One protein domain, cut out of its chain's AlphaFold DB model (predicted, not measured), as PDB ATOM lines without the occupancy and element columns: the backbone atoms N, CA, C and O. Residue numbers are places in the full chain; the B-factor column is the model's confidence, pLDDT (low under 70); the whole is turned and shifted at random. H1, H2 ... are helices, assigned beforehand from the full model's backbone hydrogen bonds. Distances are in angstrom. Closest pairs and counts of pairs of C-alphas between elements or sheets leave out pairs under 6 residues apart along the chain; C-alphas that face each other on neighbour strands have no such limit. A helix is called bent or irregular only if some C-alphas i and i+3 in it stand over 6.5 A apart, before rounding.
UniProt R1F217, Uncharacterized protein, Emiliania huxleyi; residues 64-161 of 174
ATOM      1  N   SER A  64     -41.499  36.315  20.999       70.69
ATOM      2  CA  SER A  64     -42.643  36.123  21.897       70.69
ATOM      3  C   SER A  64     -43.979  36.594  21.307       70.69
ATOM      4  O   SER A  64     -45.026  36.078  21.701       70.69
ATOM      5  N   GLY A  65     -43.965  37.518  20.342       70.00
ATOM      6  CA  GLY A  65     -45.160  38.020  19.658       70.00
ATOM      7  C   GLY A  65     -45.665  37.123  18.522       70.00
ATOM      8  O   GLY A  65     -46.749  37.359  17.994       70.00
ATOM      9  N   ILE A  66     -44.900  36.098  18.141       73.56
ATOM     10  CA  ILE A  66     -45.225  35.197  17.029       73.56
ATOM     11  C   ILE A  66     -46.264  34.150  17.457       73.56
ATOM     12  O   ILE A  66     -46.236  33.667  18.596       73.56
ATOM     13  N   SER A  67     -47.152  33.769  16.526       76.19
ATOM     14  CA  SER A  67     -48.122  32.685  16.716       76.19
ATOM     15  C   SER A  67     -47.427  31.353  17.050       76.19
ATOM     16  O   SER A  67     -46.327  31.086  16.565       76.19
ATOM     17  N   PRO A  68     -48.045  30.486  17.869       75.38
ATOM     18  CA  PRO A  68     -47.421  29.234  18.299       75.38
ATOM     19  C   PRO A  68     -47.070  28.300  17.130       75.38
ATOM     20  O   PRO A  68     -46.027  27.661  17.166       75.38
ATOM     21  N   GLU A  69     -47.884  28.271  16.074       73.75
ATOM     22  CA  GLU A  69     -47.615  27.483  14.861       73.75
ATOM     23  C   GLU A  69     -46.346  27.958  14.136       73.75
ATOM     24  O   GLU A  69     -45.499  27.159  13.745       73.75
ATOM     25  N   MET A  70     -46.162  29.275  14.034       73.56
ATOM     26  CA  MET A  70     -44.993  29.866  13.389       73.56
ATOM     27  C   MET A  70     -43.725  29.730  14.248       73.56
ATOM     28  O   MET A  70     -42.629  29.687  13.699       73.56
ATOM     29  N   ARG A  71     -43.836  29.597  15.577       78.69
ATOM     30  CA  ARG A  71     -42.673  29.282  16.430       78.69
ATOM     31  C   ARG A  71     -42.080  27.918  16.096       78.69
ATOM     32  O   ARG A  71     -40.869  27.821  15.957       78.69
ATOM     33  N   THR A  72     -42.922  26.909  15.872       80.81
ATOM     34  CA  THR A  72     -42.470  25.578  15.436       80.81
ATOM     35  C   THR A  72     -41.689  25.662  14.124       80.81
ATOM     36  O   THR A  72     -40.595  25.112  14.014       80.81
ATOM     37  N   LEU A  73     -42.204  26.418  13.150       78.75
ATOM     38  CA  LEU A  73     -41.533  26.627  11.864       78.75
ATOM     39  C   LEU A  73     -40.196  27.371  12.008       78.75
ATOM     40  O   LEU A  73     -39.207  27.025  11.358       78.75
ATOM     41  N   VAL A  74     -40.141  28.377  12.881       80.06
ATOM     42  CA  VAL A  74     -38.914  29.126  13.180       80.06
ATOM     43  C   VAL A  74     -37.867  28.235  13.860       80.06
ATOM     44  O   VAL A  74     -36.690  28.304  13.501       80.06
ATOM     45  N   ASP A  75     -38.279  27.358  14.774       82.50
ATOM     46  CA  ASP A  75     -37.389  26.424  15.470       82.50
ATOM     47  C   ASP A  75     -36.815  25.367  14.522       82.50
ATOM     48  O   ASP A  75     -35.620  25.056  14.564       82.50
ATOM     49  N   GLU A  76     -37.628  24.852  13.603       82.19
ATOM     50  CA  GLU A  76     -37.139  23.969  12.548       82.19
ATOM     51  C   GLU A  76     -36.146  24.676  11.621       82.19
ATOM     52  O   GLU A  76     -35.084  24.124  11.307       82.19
ATOM     53  N   ALA A  77     -36.451  25.908  11.202       82.19
ATOM     54  CA  ALA A  77     -35.548  26.716  10.387       82.19
ATOM     55  C   ALA A  77     -34.221  26.993  11.120       82.19
ATOM     56  O   ALA A  77     -33.150  26.959  10.503       82.19
ATOM     57  N   PHE A  78     -34.265  27.197  12.440       85.25
ATOM     58  CA  PHE A  78     -33.082  27.347  13.285       85.25
ATOM     59  C   PHE A  78     -32.224  26.072  13.299       85.25
ATOM     60  O   PHE A  78     -31.014  26.133  13.052       85.25
ATOM     61  N   GLN A  79     -32.831  24.898  13.499       85.00
ATOM     62  CA  GLN A  79     -32.102  23.622  13.481       85.00
ATOM     63  C   GLN A  79     -31.453  23.343  12.120       85.00
ATOM     64  O   GLN A  79     -30.306  22.886  12.044       85.00
ATOM     65  N   ARG A  80     -32.144  23.670  11.024       82.50
ATOM     66  CA  ARG A  80     -31.582  23.573   9.668       82.50
ATOM     67  C   ARG A  80     -30.406  24.523   9.482       82.50
ATOM     68  O   ARG A  80     -29.371  24.111   8.960       82.50
ATOM     69  N   ARG A  81     -30.508  25.763   9.968       82.44
ATOM     70  CA  ARG A  81     -29.400  26.723   9.909       82.44
ATOM     71  C   ARG A  81     -28.165  26.203  10.640       82.44
ATOM     72  O   ARG A  81     -27.054  26.331  10.127       82.44
ATOM     73  N   ASN A  82     -28.347  25.580  11.799       84.88
ATOM     74  CA  ASN A  82     -27.255  24.930  12.516       84.88
ATOM     75  C   ASN A  82     -26.636  23.786  11.707       84.88
ATOM     76  O   ASN A  82     -25.411  23.704  11.621       84.88
ATOM     77  N   ARG A  83     -27.452  22.965  11.038       83.94
ATOM     78  CA  ARG A  83     -26.965  21.907  10.139       83.94
ATOM     79  C   ARG A  83     -26.110  22.463   8.997       83.94
ATOM     80  O   ARG A  83     -25.034  21.940   8.740       83.94
ATOM     81  N   GLU A  84     -26.527  23.544   8.347       83.38
ATOM     82  CA  GLU A  84     -25.722  24.185   7.293       83.38
ATOM     83  C   GLU A  84     -24.402  24.752   7.801       83.38
ATOM     84  O   GLU A  84     -23.385  24.704   7.110       83.38
ATOM     85  N   ARG A  85     -24.411  25.329   9.004       84.50
ATOM     86  CA  ARG A  85     -23.196  25.863   9.615       84.50
ATOM     87  C   ARG A  85     -22.193  24.747   9.878       84.50
ATOM     88  O   ARG A  85     -21.033  24.912   9.522       84.50
ATOM     89  N   LEU A  86     -22.662  23.590  10.347       83.94
ATOM     90  CA  LEU A  86     -21.833  22.389  10.472       83.94
ATOM     91  C   LEU A  86     -21.248  21.936   9.125       83.94
ATOM     92  O   LEU A  86     -20.089  21.552   9.073       83.94
ATOM     93  N   LEU A  87     -22.014  22.028   8.032       81.25
ATOM     94  CA  LEU A  87     -21.536  21.691   6.681       81.25
ATOM     95  C   LEU A  87     -20.559  22.722   6.090       81.25
ATOM     96  O   LEU A  87     -19.893  22.434   5.100       81.25
ATOM     97  N   THR A  88     -20.489  23.924   6.662       82.81
ATOM     98  CA  THR A  88     -19.640  25.035   6.194       82.81
ATOM     99  C   THR A  88     -18.525  25.380   7.187       82.81
ATOM    100  O   THR A  88     -18.006  26.497   7.157       82.81
ATOM    101  N   ASP A  89     -18.181  24.440   8.077       83.50
ATOM    102  CA  ASP A  89     -17.162  24.573   9.131       83.50
ATOM    103  C   ASP A  89     -17.363  25.787  10.061       83.50
ATOM    104  O   ASP A  89     -16.422  26.340  10.635       83.50
ATOM    105  N   LYS A  90     -18.612  26.228  10.236       80.94
ATOM    106  CA  LYS A  90     -18.991  27.290  11.174       80.94
ATOM    107  C   LYS A  90     -19.597  26.679  12.443       80.94
ATOM    108  O   LYS A  90     -20.401  25.751  12.347       80.94
ATOM    109  N   PRO A  91     -19.309  27.230  13.638       85.38
ATOM    110  CA  PRO A  91     -19.903  26.726  14.868       85.38
ATOM    111  C   PRO A  91     -21.429  26.927  14.845       85.38
ATOM    112  O   PRO A  91     -21.887  27.991  14.394       85.38
ATOM    113  N   PRO A  92     -22.216  25.931  15.295       86.81
ATOM    114  CA  PRO A  92     -23.660  26.064  15.434       86.81
ATOM    115  C   PRO A  92     -24.001  27.061  16.546       86.81
ATOM    116  O   PRO A  92     -23.215  27.287  17.467       86.81
ATOM    117  N   TYR A  93     -25.188  27.650  16.467       85.44
ATOM    118  CA  TYR A  93     -25.729  28.477  17.539       85.44
ATOM    119  C   TYR A  93     -26.299  27.588  18.647       85.44
ATOM    120  O   TYR A  93     -26.984  26.605  18.363       85.44
ATOM    121  N   ALA A  94     -26.034  27.946  19.905       83.19
ATOM    122  CA  ALA A  94     -26.529  27.200  21.064       83.19
ATOM    123  C   ALA A  94     -28.054  27.325  21.242       83.19
ATOM    124  O   ALA A  94     -28.706  26.373  21.662       83.19
ATOM    125  N   SER A  95     -28.618  28.483  20.896       84.69
ATOM    126  CA  SER A  95     -30.054  28.769  20.929       84.69
ATOM    127  C   SER A  95     -30.402  29.901  19.955       84.69
ATOM    128  O   SER A  95     -29.504  30.505  19.353       84.69
ATOM    129  N   VAL A  96     -31.695  30.202  19.805       80.75
ATOM    130  CA  VAL A  96     -32.162  31.355  19.020       80.75
ATOM    131  C   VAL A  96     -31.605  32.654  19.611       80.75
ATOM    132  O   VAL A  96     -31.138  33.512  18.872       80.75
ATOM    133  N   GLU A  97     -31.527  32.768  20.935       83.06
ATOM    134  CA  GLU A  97     -30.941  33.921  21.628       83.06
ATOM    135  C   GLU A  97     -29.450  34.076  21.318       83.06
ATOM    136  O   GLU A  97     -28.997  35.187  21.065       83.06
ATOM    137  N   ALA A  98     -28.696  32.973  21.240       84.19
ATOM    138  CA  ALA A  98     -27.291  33.022  20.829       84.19
ATOM    139  C   ALA A  98     -27.128  33.484  19.367       84.19
ATOM    140  O   ALA A  98     -26.125  34.101  19.008       84.19
ATOM    141  N   MET A  99     -28.112  33.192  18.511       83.19
ATOM    142  CA  MET A  99     -28.160  33.727  17.151       83.19
ATOM    143  C   MET A  99     -28.485  35.227  17.150       83.19
ATOM    144  O   MET A  99     -27.859  35.966  16.392       83.19
ATOM    145  N   VAL A 100     -29.391  35.686  18.021       84.81
ATOM    146  CA  VAL A 100     -29.680  37.117  18.221       84.81
ATOM    147  C   VAL A 100     -28.443  37.860  18.712       84.81
ATOM    148  O   VAL A 100     -28.084  38.866  18.112       84.81
ATOM    149  N   ASP A 101     -27.736  37.348  19.721       85.50
ATOM    150  CA  ASP A 101     -26.518  37.982  20.240       85.50
ATOM    151  C   ASP A 101     -25.439  38.110  19.141       85.50
ATOM    152  O   ASP A 101     -24.829  39.168  18.983       85.50
ATOM    153  N   ALA A 102     -25.279  37.094  18.283       83.50
ATOM    154  CA  ALA A 102     -24.376  37.173  17.130       83.50
ATOM    155  C   ALA A 102     -24.813  38.219  16.081       83.50
ATOM    156  O   ALA A 102     -23.971  38.835  15.424       83.50
ATOM    157  N   TYR A 103     -26.121  38.428  15.901       81.56
ATOM    158  CA  TYR A 103     -26.658  39.472  15.022       81.56
ATOM    159  C   TYR A 103     -26.531  40.869  15.637       81.56
ATOM    160  O   TYR A 103     -26.316  41.827  14.899       81.56
ATOM    161  N   VAL A 104     -26.587  40.996  16.966       84.44
ATOM    162  CA  VAL A 104     -26.268  42.247  17.670       84.44
ATOM    163  C   VAL A 104     -24.810  42.627  17.435       84.44
ATOM    164  O   VAL A 104     -24.531  43.775  17.103       84.44
ATOM    165  N   GLU A 105     -23.877  41.677  17.537       83.12
ATOM    166  CA  GLU A 105     -22.463  41.939  17.239       83.12
ATOM    167  C   GLU A 105     -22.261  42.381  15.782       83.12
ATOM    168  O   GLU A 105     -21.577  43.374  15.529       83.12
ATOM    169  N   LEU A 106     -22.912  41.704  14.828       80.94
ATOM    170  CA  LEU A 106     -22.862  42.041  13.400       80.94
ATOM    171  C   LEU A 106     -23.456  43.432  13.105       80.94
ATOM    172  O   LEU A 106     -22.903  44.205  12.322       80.94
ATOM    173  N   GLY A 107     -24.583  43.738  13.742       72.62
ATOM    174  CA  GLY A 107     -25.351  44.968  13.582       72.62
ATOM    175  C   GLY A 107     -24.857  46.146  14.411       72.62
ATOM    176  O   GLY A 107     -25.293  47.276  14.195       72.62
ATOM    177  N   SER A 108     -23.937  45.915  15.350       74.56
ATOM    178  CA  SER A 108     -23.399  46.954  16.236       74.56
ATOM    179  C   SER A 108     -22.774  48.108  15.447       74.56
ATOM    180  O   SER A 108     -22.997  49.276  15.766       74.56
ATOM    181  N   ALA A 109     -22.088  47.793  14.343       74.75
ATOM    182  CA  ALA A 109     -21.514  48.770  13.419       74.75
ATOM    183  C   ALA A 109     -22.574  49.627  12.697       74.75
ATOM    184  O   ALA A 109     -22.258  50.709  12.208       74.75
ATOM    185  N   GLN A 110     -23.821  49.157  12.639       74.56
ATOM    186  CA  GLN A 110     -24.971  49.821  12.017       74.56
ATOM    187  C   GLN A 110     -25.932  50.428  13.059       74.56
ATOM    188  O   GLN A 110     -26.975  50.973  12.702       74.56
ATOM    189  N   GLY A 111     -25.595  50.354  14.354       77.69
ATOM    190  CA  GLY A 111     -26.427  50.877  15.440       77.69
ATOM    191  C   GLY A 111     -27.691  50.053  15.714       77.69
ATOM    192  O   GLY A 111     -28.718  50.619  16.112       77.69
ATOM    193  N   TRP A 112     -27.645  48.739  15.474       78.00
ATOM    194  CA  TRP A 112     -28.745  47.832  15.815       78.00
ATOM    195  C   TRP A 112     -28.887  47.699  17.328       78.00
ATOM    196  O   TRP A 112     -27.902  47.512  18.047       78.00
ATOM    197  N   THR A 113     -30.125  47.788  17.812       83.31
ATOM    198  CA  THR A 113     -30.457  47.392  19.181       83.31
ATOM    199  C   THR A 113     -30.687  45.878  19.264       83.31
ATOM    200  O   THR A 113     -30.690  45.170  18.252       83.31
ATOM    201  N   ARG A 114     -30.868  45.345  20.478       81.75
ATOM    202  CA  ARG A 114     -31.144  43.911  20.668       81.75
ATOM    203  C   ARG A 114     -32.455  43.502  19.995       81.75
ATOM    204  O   ARG A 114     -32.531  42.433  19.403       81.75
ATOM    205  N   GLU A 115     -33.451  44.375  20.052       80.44
ATOM    206  CA  GLU A 115     -34.769  44.173  19.456       80.44
ATOM    207  C   GLU A 115     -34.693  44.208  17.924       80.44
ATOM    208  O   GLU A 115     -35.315  43.386  17.252       80.44
ATOM    209  N   ASP A 116     -33.886  45.119  17.370       78.00
ATOM    210  CA  ASP A 116     -33.610  45.205  15.935       78.00
ATOM    211  C   ASP A 116     -33.015  43.872  15.428       78.00
ATOM    212  O   ASP A 116     -33.511  43.284  14.464       78.00
ATOM    213  N   ALA A 117     -32.014  43.339  16.138       81.00
ATOM    214  CA  ALA A 117     -31.391  42.054  15.823       81.00
ATOM    215  C   ALA A 117     -32.354  40.864  15.977       81.00
ATOM    216  O   ALA A 117     -32.374  39.978  15.124       81.00
ATOM    217  N   GLU A 118     -33.172  40.848  17.033       81.12
ATOM    218  CA  GLU A 118     -34.206  39.828  17.229       81.12
ATOM    219  C   GLU A 118     -35.187  39.814  16.056       81.12
ATOM    220  O   GLU A 118     -35.472  38.754  15.494       81.12
ATOM    221  N   SER A 119     -35.636  40.993  15.627       79.44
ATOM    222  CA  SER A 119     -36.580  41.118  14.522       79.44
ATOM    223  C   SER A 119     -36.020  40.616  13.196       79.44
ATOM    224  O   SER A 119     -36.734  39.961  12.432       79.44
ATOM    225  N   GLU A 120     -34.733  40.852  12.941       81.69
ATOM    226  CA  GLU A 120     -34.081  40.406  11.715       81.69
ATOM    227  C   GLU A 120     -33.822  38.893  11.740       81.69
ATOM    228  O   GLU A 120     -34.041  38.214  10.736       81.69
ATOM    229  N   VAL A 121     -33.442  38.329  12.894       82.69
ATOM    230  CA  VAL A 121     -33.302  36.872  13.074       82.69
ATOM    231  C   VAL A 121     -34.639  36.169  12.865       82.69
ATOM    232  O   VAL A 121     -34.718  35.212  12.092       82.69
ATOM    233  N   VAL A 122     -35.704  36.663  13.497       83.56
ATOM    234  CA  VAL A 122     -37.056  36.122  13.335       83.56
ATOM    235  C   VAL A 122     -37.486  36.177  11.876       83.56
ATOM    236  O   VAL A 122     -37.926  35.168  11.327       83.56
ATOM    237  N   ARG A 123     -37.322  37.325  11.213       80.62
ATOM    238  CA  ARG A 123     -37.668  37.465   9.797       80.62
ATOM    239  C   ARG A 123     -36.874  36.539   8.902       80.62
ATOM    240  O   ARG A 123     -37.442  35.964   7.977       80.62
ATOM    241  N   PHE A 124     -35.576  36.414   9.146       82.06
ATOM    242  CA  PHE A 124     -34.722  35.507   8.398       82.06
ATOM    243  C   PHE A 124     -35.244  34.071   8.502       82.06
ATOM    244  O   PHE A 124     -35.410  33.403   7.482       82.06
ATOM    245  N   LEU A 125     -35.563  33.620   9.716       81.62
ATOM    246  CA  LEU A 125     -36.078  32.276   9.956       81.62
ATOM    247  C   LEU A 125     -37.481  32.079   9.363       81.62
ATOM    248  O   LEU A 125     -37.726  31.055   8.736       81.62
ATOM    249  N   GLN A 126     -38.365  33.075   9.456       81.00
ATOM    250  CA  GLN A 126     -39.697  33.039   8.839       81.00
ATOM    251  C   GLN A 126     -39.635  32.979   7.312       81.00
ATOM    252  O   GLN A 126     -40.288  32.143   6.697       81.00
ATOM    253  N   ARG A 127     -38.825  33.835   6.676       79.56
ATOM    254  CA  ARG A 127     -38.626  33.807   5.216       79.56
ATOM    255  C   ARG A 127     -38.111  32.463   4.756       79.56
ATOM    256  O   ARG A 127     -38.504  31.980   3.703       79.56
ATOM    257  N   ARG A 128     -37.222  31.880   5.548       74.81
ATOM    258  CA  ARG A 128     -36.649  30.580   5.265       74.81
ATOM    259  C   ARG A 128     -37.674  29.457   5.416       74.81
ATOM    260  O   ARG A 128     -37.749  28.619   4.530       74.81
ATOM    261  N   ALA A 129     -38.487  29.483   6.468       74.00
ATOM    262  CA  ALA A 129     -39.589  28.541   6.635       74.00
ATOM    263  C   ALA A 129     -40.582  28.613   5.459       74.00
ATOM    264  O   ALA A 129     -40.910  27.592   4.865       74.00
ATOM    265  N   LEU A 130     -40.978  29.823   5.052       69.44
ATOM    266  CA  LEU A 130     -41.907  30.035   3.934       69.44
ATOM    267  C   LEU A 130     -41.306  29.671   2.567       69.44
ATOM    268  O   LEU A 130     -42.012  29.180   1.691       69.44
ATOM    269  N   ALA A 131     -40.005  29.901   2.364       67.25
ATOM    270  CA  ALA A 131     -39.321  29.495   1.138       67.25
ATOM    271  C   ALA A 131     -39.285  27.967   0.971       67.25
ATOM    272  O   ALA A 131     -39.226  27.480  -0.155       67.25
ATOM    273  N   GLU A 132     -39.328  27.218   2.074       61.09
ATOM    274  CA  GLU A 132     -39.328  25.758   2.058       61.09
ATOM    275  C   GLU A 132     -40.741  25.167   1.903       61.09
ATOM    276  O   GLU A 132     -40.868  24.142   1.245       61.09
ATOM    277  N   GLU A 133     -41.814  25.831   2.361       57.75
ATOM    278  CA  GLU A 133     -43.197  25.388   2.065       57.75
ATOM    279  C   GLU A 133     -43.531  25.402   0.559       57.75
ATOM    280  O   GLU A 133     -44.387  24.645   0.103       57.75
ATOM    281  N   GLY A 134     -42.841  26.230  -0.232       52.91
ATOM    282  CA  GLY A 134     -42.917  26.225  -1.700       52.91
ATOM    283  C   GLY A 134     -41.711  25.584  -2.393       52.91
ATOM    284  O   GLY A 134     -41.622  25.609  -3.623       52.91
ATOM    285  N   GLY A 135     -40.750  25.074  -1.622       51.00
ATOM    286  CA  GLY A 135     -39.455  24.622  -2.109       51.00
ATOM    287  C   GLY A 135     -39.456  23.131  -2.410       51.00
ATOM    288  O   GLY A 135     -39.826  22.319  -1.573       51.00
ATOM    289  N   PHE A 136     -38.980  22.766  -3.598       48.50
ATOM    290  CA  PHE A 136     -38.665  21.380  -3.928       48.50
ATOM    291  C   PHE A 136     -37.658  20.831  -2.908       48.50
ATOM    292  O   PHE A 136     -36.490  21.227  -2.919       48.50
ATOM    293  N   SER A 137     -38.105  19.944  -2.019       59.97
ATOM    294  CA  SER A 137     -37.297  19.445  -0.900       59.97
ATOM    295  C   SER A 137     -36.251  18.417  -1.345       59.97
ATOM    296  O   SER A 137     -35.366  18.039  -0.577       59.97
ATOM    297  N   GLY A 138     -36.327  17.977  -2.609       57.41
ATOM    298  CA  GLY A 138     -35.480  16.919  -3.151       57.41
ATOM    299  C   GLY A 138     -35.864  15.533  -2.639       57.41
ATOM    300  O   GLY A 138     -35.122  14.573  -2.853       57.41
ATOM    301  N   GLU A 139     -37.009  15.400  -1.969       67.31
ATOM    302  CA  GLU A 139     -37.534  14.102  -1.576       67.31
ATOM    303  C   GLU A 139     -38.008  13.308  -2.807       67.31
ATOM    304  O   GLU A 139     -38.499  13.884  -3.783       67.31
ATOM    305  N   PRO A 140     -37.907  11.964  -2.793       66.06
ATOM    306  CA  PRO A 140     -38.350  11.118  -3.906       66.06
ATOM    307  C   PRO A 140     -39.810  11.364  -4.320       66.06
ATOM    308  O   PRO A 140     -40.164  11.221  -5.492       66.06
ATOM    309  N   GLN A 141     -40.653  11.749  -3.359       71.69
ATOM    310  CA  GLN A 141     -42.054  12.097  -3.575       71.69
ATOM    311  C   GLN A 141     -42.213  13.376  -4.407       71.69
ATOM    312  O   GLN A 141     -43.075  13.423  -5.285       71.69
ATOM    313  N   ASP A 142     -41.353  14.371  -4.202       66.06
ATOM    314  CA  ASP A 142     -41.401  15.622  -4.952       66.06
ATOM    315  C   ASP A 142     -41.017  15.405  -6.414       66.06
ATOM    316  O   ASP A 142     -41.633  15.981  -7.310       66.06
ATOM    317  N   TYR A 143     -40.043  14.526  -6.685       72.31
ATOM    318  CA  TYR A 143     -39.708  14.130  -8.057       72.31
ATOM    319  C   TYR A 143     -40.907  13.479  -8.753       72.31
ATOM    320  O   TYR A 143     -41.211  13.807  -9.900       72.31
ATOM    321  N   ALA A 144     -41.619  12.585  -8.061       76.44
ATOM    322  CA  ALA A 144     -42.821  11.958  -8.604       76.44
ATOM    323  C   ALA A 144     -43.932  12.989  -8.869       76.44
ATOM    324  O   ALA A 144     -44.555  12.966  -9.933       76.44
ATOM    325  N   ALA A 145     -44.140  13.931  -7.943       79.00
ATOM    326  CA  ALA A 145     -45.103  15.016  -8.095       79.00
ATOM    327  C   ALA A 145     -44.750  15.941  -9.273       79.00
ATOM    328  O   ALA A 145     -45.627  16.289 -10.062       79.00
ATOM    329  N   GLN A 146     -43.471  16.282  -9.458       77.00
ATOM    330  CA  GLN A 146     -43.009  17.092 -10.586       77.00
ATOM    331  C   GLN A 146     -43.152  16.381 -11.929       77.00
ATOM    332  O   GLN A 146     -43.551  17.011 -12.905       77.00
ATOM    333  N   VAL A 147     -42.863  15.080 -11.996       82.44
ATOM    334  CA  VAL A 147     -43.065  14.294 -13.221       82.44
ATOM    335  C   VAL A 147     -44.547  14.251 -13.588       82.44
ATOM    336  O   VAL A 147     -44.893  14.471 -14.748       82.44
ATOM    337  N   LEU A 148     -45.430  14.034 -12.611       83.25
ATOM    338  CA  LEU A 148     -46.878  14.080 -12.823       83.25
ATOM    339  C   LEU A 148     -47.351  15.465 -13.271       83.25
ATOM    340  O   LEU A 148     -48.137  15.564 -14.211       83.25
ATOM    341  N   LEU A 149     -46.843  16.528 -12.647       84.19
ATOM    342  CA  LEU A 149     -47.165  17.902 -13.022       84.19
ATOM    343  C   LEU A 149     -46.685  18.224 -14.443       84.19
ATOM    344  O   LEU A 149     -47.434  18.795 -15.232       84.19
ATOM    345  N   ALA A 150     -45.469  17.814 -14.804       82.81
ATOM    346  CA  ALA A 150     -44.922  17.999 -16.144       82.81
ATOM    347  C   ALA A 150     -45.734  17.234 -17.201       82.81
ATOM    348  O   ALA A 150     -45.997  17.768 -18.278       82.81
ATOM    349  N   LEU A 151     -46.179  16.014 -16.886       86.44
ATOM    350  CA  LEU A 151     -47.028  15.210 -17.765       86.44
ATOM    351  C   LEU A 151     -48.412  15.855 -17.931       86.44
ATOM    352  O   LEU A 151     -48.907  15.956 -19.051       86.44
ATOM    353  N   LEU A 152     -48.997  16.377 -16.850       86.12
ATOM    354  CA  LEU A 152     -50.257  17.119 -16.888       86.12
ATOM    355  C   LEU A 152     -50.140  18.370 -17.770       86.12
ATOM    356  O   LEU A 152     -50.919  18.530 -18.710       86.12
ATOM    357  N   VAL A 153     -49.143  19.223 -17.529       85.75
ATOM    358  CA  VAL A 153     -48.912  20.438 -18.327       85.75
ATOM    359  C   VAL A 153     -48.628  20.087 -19.788       85.75
ATOM    360  O   VAL A 153     -49.191  20.710 -20.687       85.75
ATOM    361  N   GLY A 154     -47.830  19.046 -20.038       82.38
ATOM    362  CA  GLY A 154     -47.575  18.534 -21.381       82.38
ATOM    363  C   GLY A 154     -48.846  18.043 -22.075       82.38
ATOM    364  O   GLY A 154     -49.051  18.342 -23.247       82.38
ATOM    365  N   SER A 155     -49.737  17.355 -21.358       75.81
ATOM    366  CA  SER A 155     -51.004  16.858 -21.906       75.81
ATOM    367  C   SER A 155     -51.990  17.981 -22.245       75.81
ATOM    368  O   SER A 155     -52.627  17.935 -23.295       75.81
ATOM    369  N   ILE A 156     -52.063  19.032 -21.421       82.38
ATOM    370  CA  ILE A 156     -52.891  20.220 -21.682       82.38
ATOM    371  C   ILE A 156     -52.307  21.018 -22.854       82.38
ATOM    372  O   ILE A 156     -53.035  21.409 -23.768       82.38
ATOM    373  N   GLY A 157     -50.987  21.218 -22.868       79.38
ATOM    374  CA  GLY A 157     -50.277  21.862 -23.974       79.38
ATOM    375  C   GLY A 157     -50.455  21.107 -25.293       79.38
ATOM    376  O   GLY A 157     -50.719  21.714 -26.325       79.38
ATOM    377  N   TYR A 158     -50.404  19.775 -25.256       78.62
ATOM    378  CA  TYR A 158     -50.670  18.933 -26.418       78.62
ATOM    379  C   TYR A 158     -52.134  19.031 -26.869       78.62
ATOM    380  O   TYR A 158     -52.380  19.298 -28.040       78.62
ATOM    381  N   SER A 159     -53.101  18.910 -25.950       75.50
ATOM    382  CA  SER A 159     -54.537  19.029 -26.252       75.50
ATOM    383  C   SER A 159     -54.874  20.364 -26.911       75.50
ATOM    384  O   SER A 159     -55.586  20.405 -27.911       75.50
ATOM    385  N   THR A 160     -54.335  21.461 -26.380       71.56
ATOM    386  CA  THR A 160     -54.552  22.806 -26.929       71.56
ATOM    387  C   THR A 160     -53.860  22.995 -28.281       71.56
ATOM    388  O   THR A 160     -54.453  23.578 -29.186       71.56
ATOM    389  N   ALA A 161     -52.656  22.445 -28.470       73.06
ATOM    390  CA  ALA A 161     -51.933  22.504 -29.740       73.06
ATOM    391  C   ALA A 161     -52.583  21.663 -30.853       73.06
ATOM    392  O   ALA A 161     -52.542  22.055 -32.018       73.06
TER     393      ALA A 161
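Overview. This is residues 64 to 161 of the 174 residues of an uncharacterized protein of Emiliania huxleyi (UniProt R1F217). An arm, residues 140 to 144 and 147 to 161 of H4, sticks out from a head of three helices, where H1 crosses H3 and H2 packs on H3. The 98 printed residues have four named helices, H1 to H4 in chain order, and no named strand: all helix. Only just extended, close to loose, with a radius of gyration of the C-alphas of 19.2 A, it spans 59 by 29 by 28 A.

Arrangement. H4, residues 140 to 161, touches no helix. H3, residues 114 to 133, touches H1, residues 68 to 87, about perpendicular at 88 degrees; closest are C-alphas 125 and 74, 5.3 A. H3 touches H2, residues 96 to 110, with residues 114 to 121 alone, opposite ways at a steep tilt of 62 degrees; closest are C-alphas 118 and 100, 5.4 A. H2 is only just irregular: C-alphas 106 and 109 are 6.9 A apart. Every O i to N i+4 pair is within hydrogen-bond range in H1, H3 and H4, 9 of 11 in H2.

Along the chain. H4 measures 31.3 A, ending at C-alpha 161 (-51.933, 22.504, -29.740). H1, 29.4 A, begins at C-alpha 68 (-47.421, 29.234, 18.299). H3 measures 28.9 A, H2 21.0 A.

Size, cuts and confidence. The farthest C-alphas, Ser 108 and Ser 159, are 59.6 A apart. The printed part has no cut and no long link. pLDDT is under 70 at residues 130 to 140 and 142.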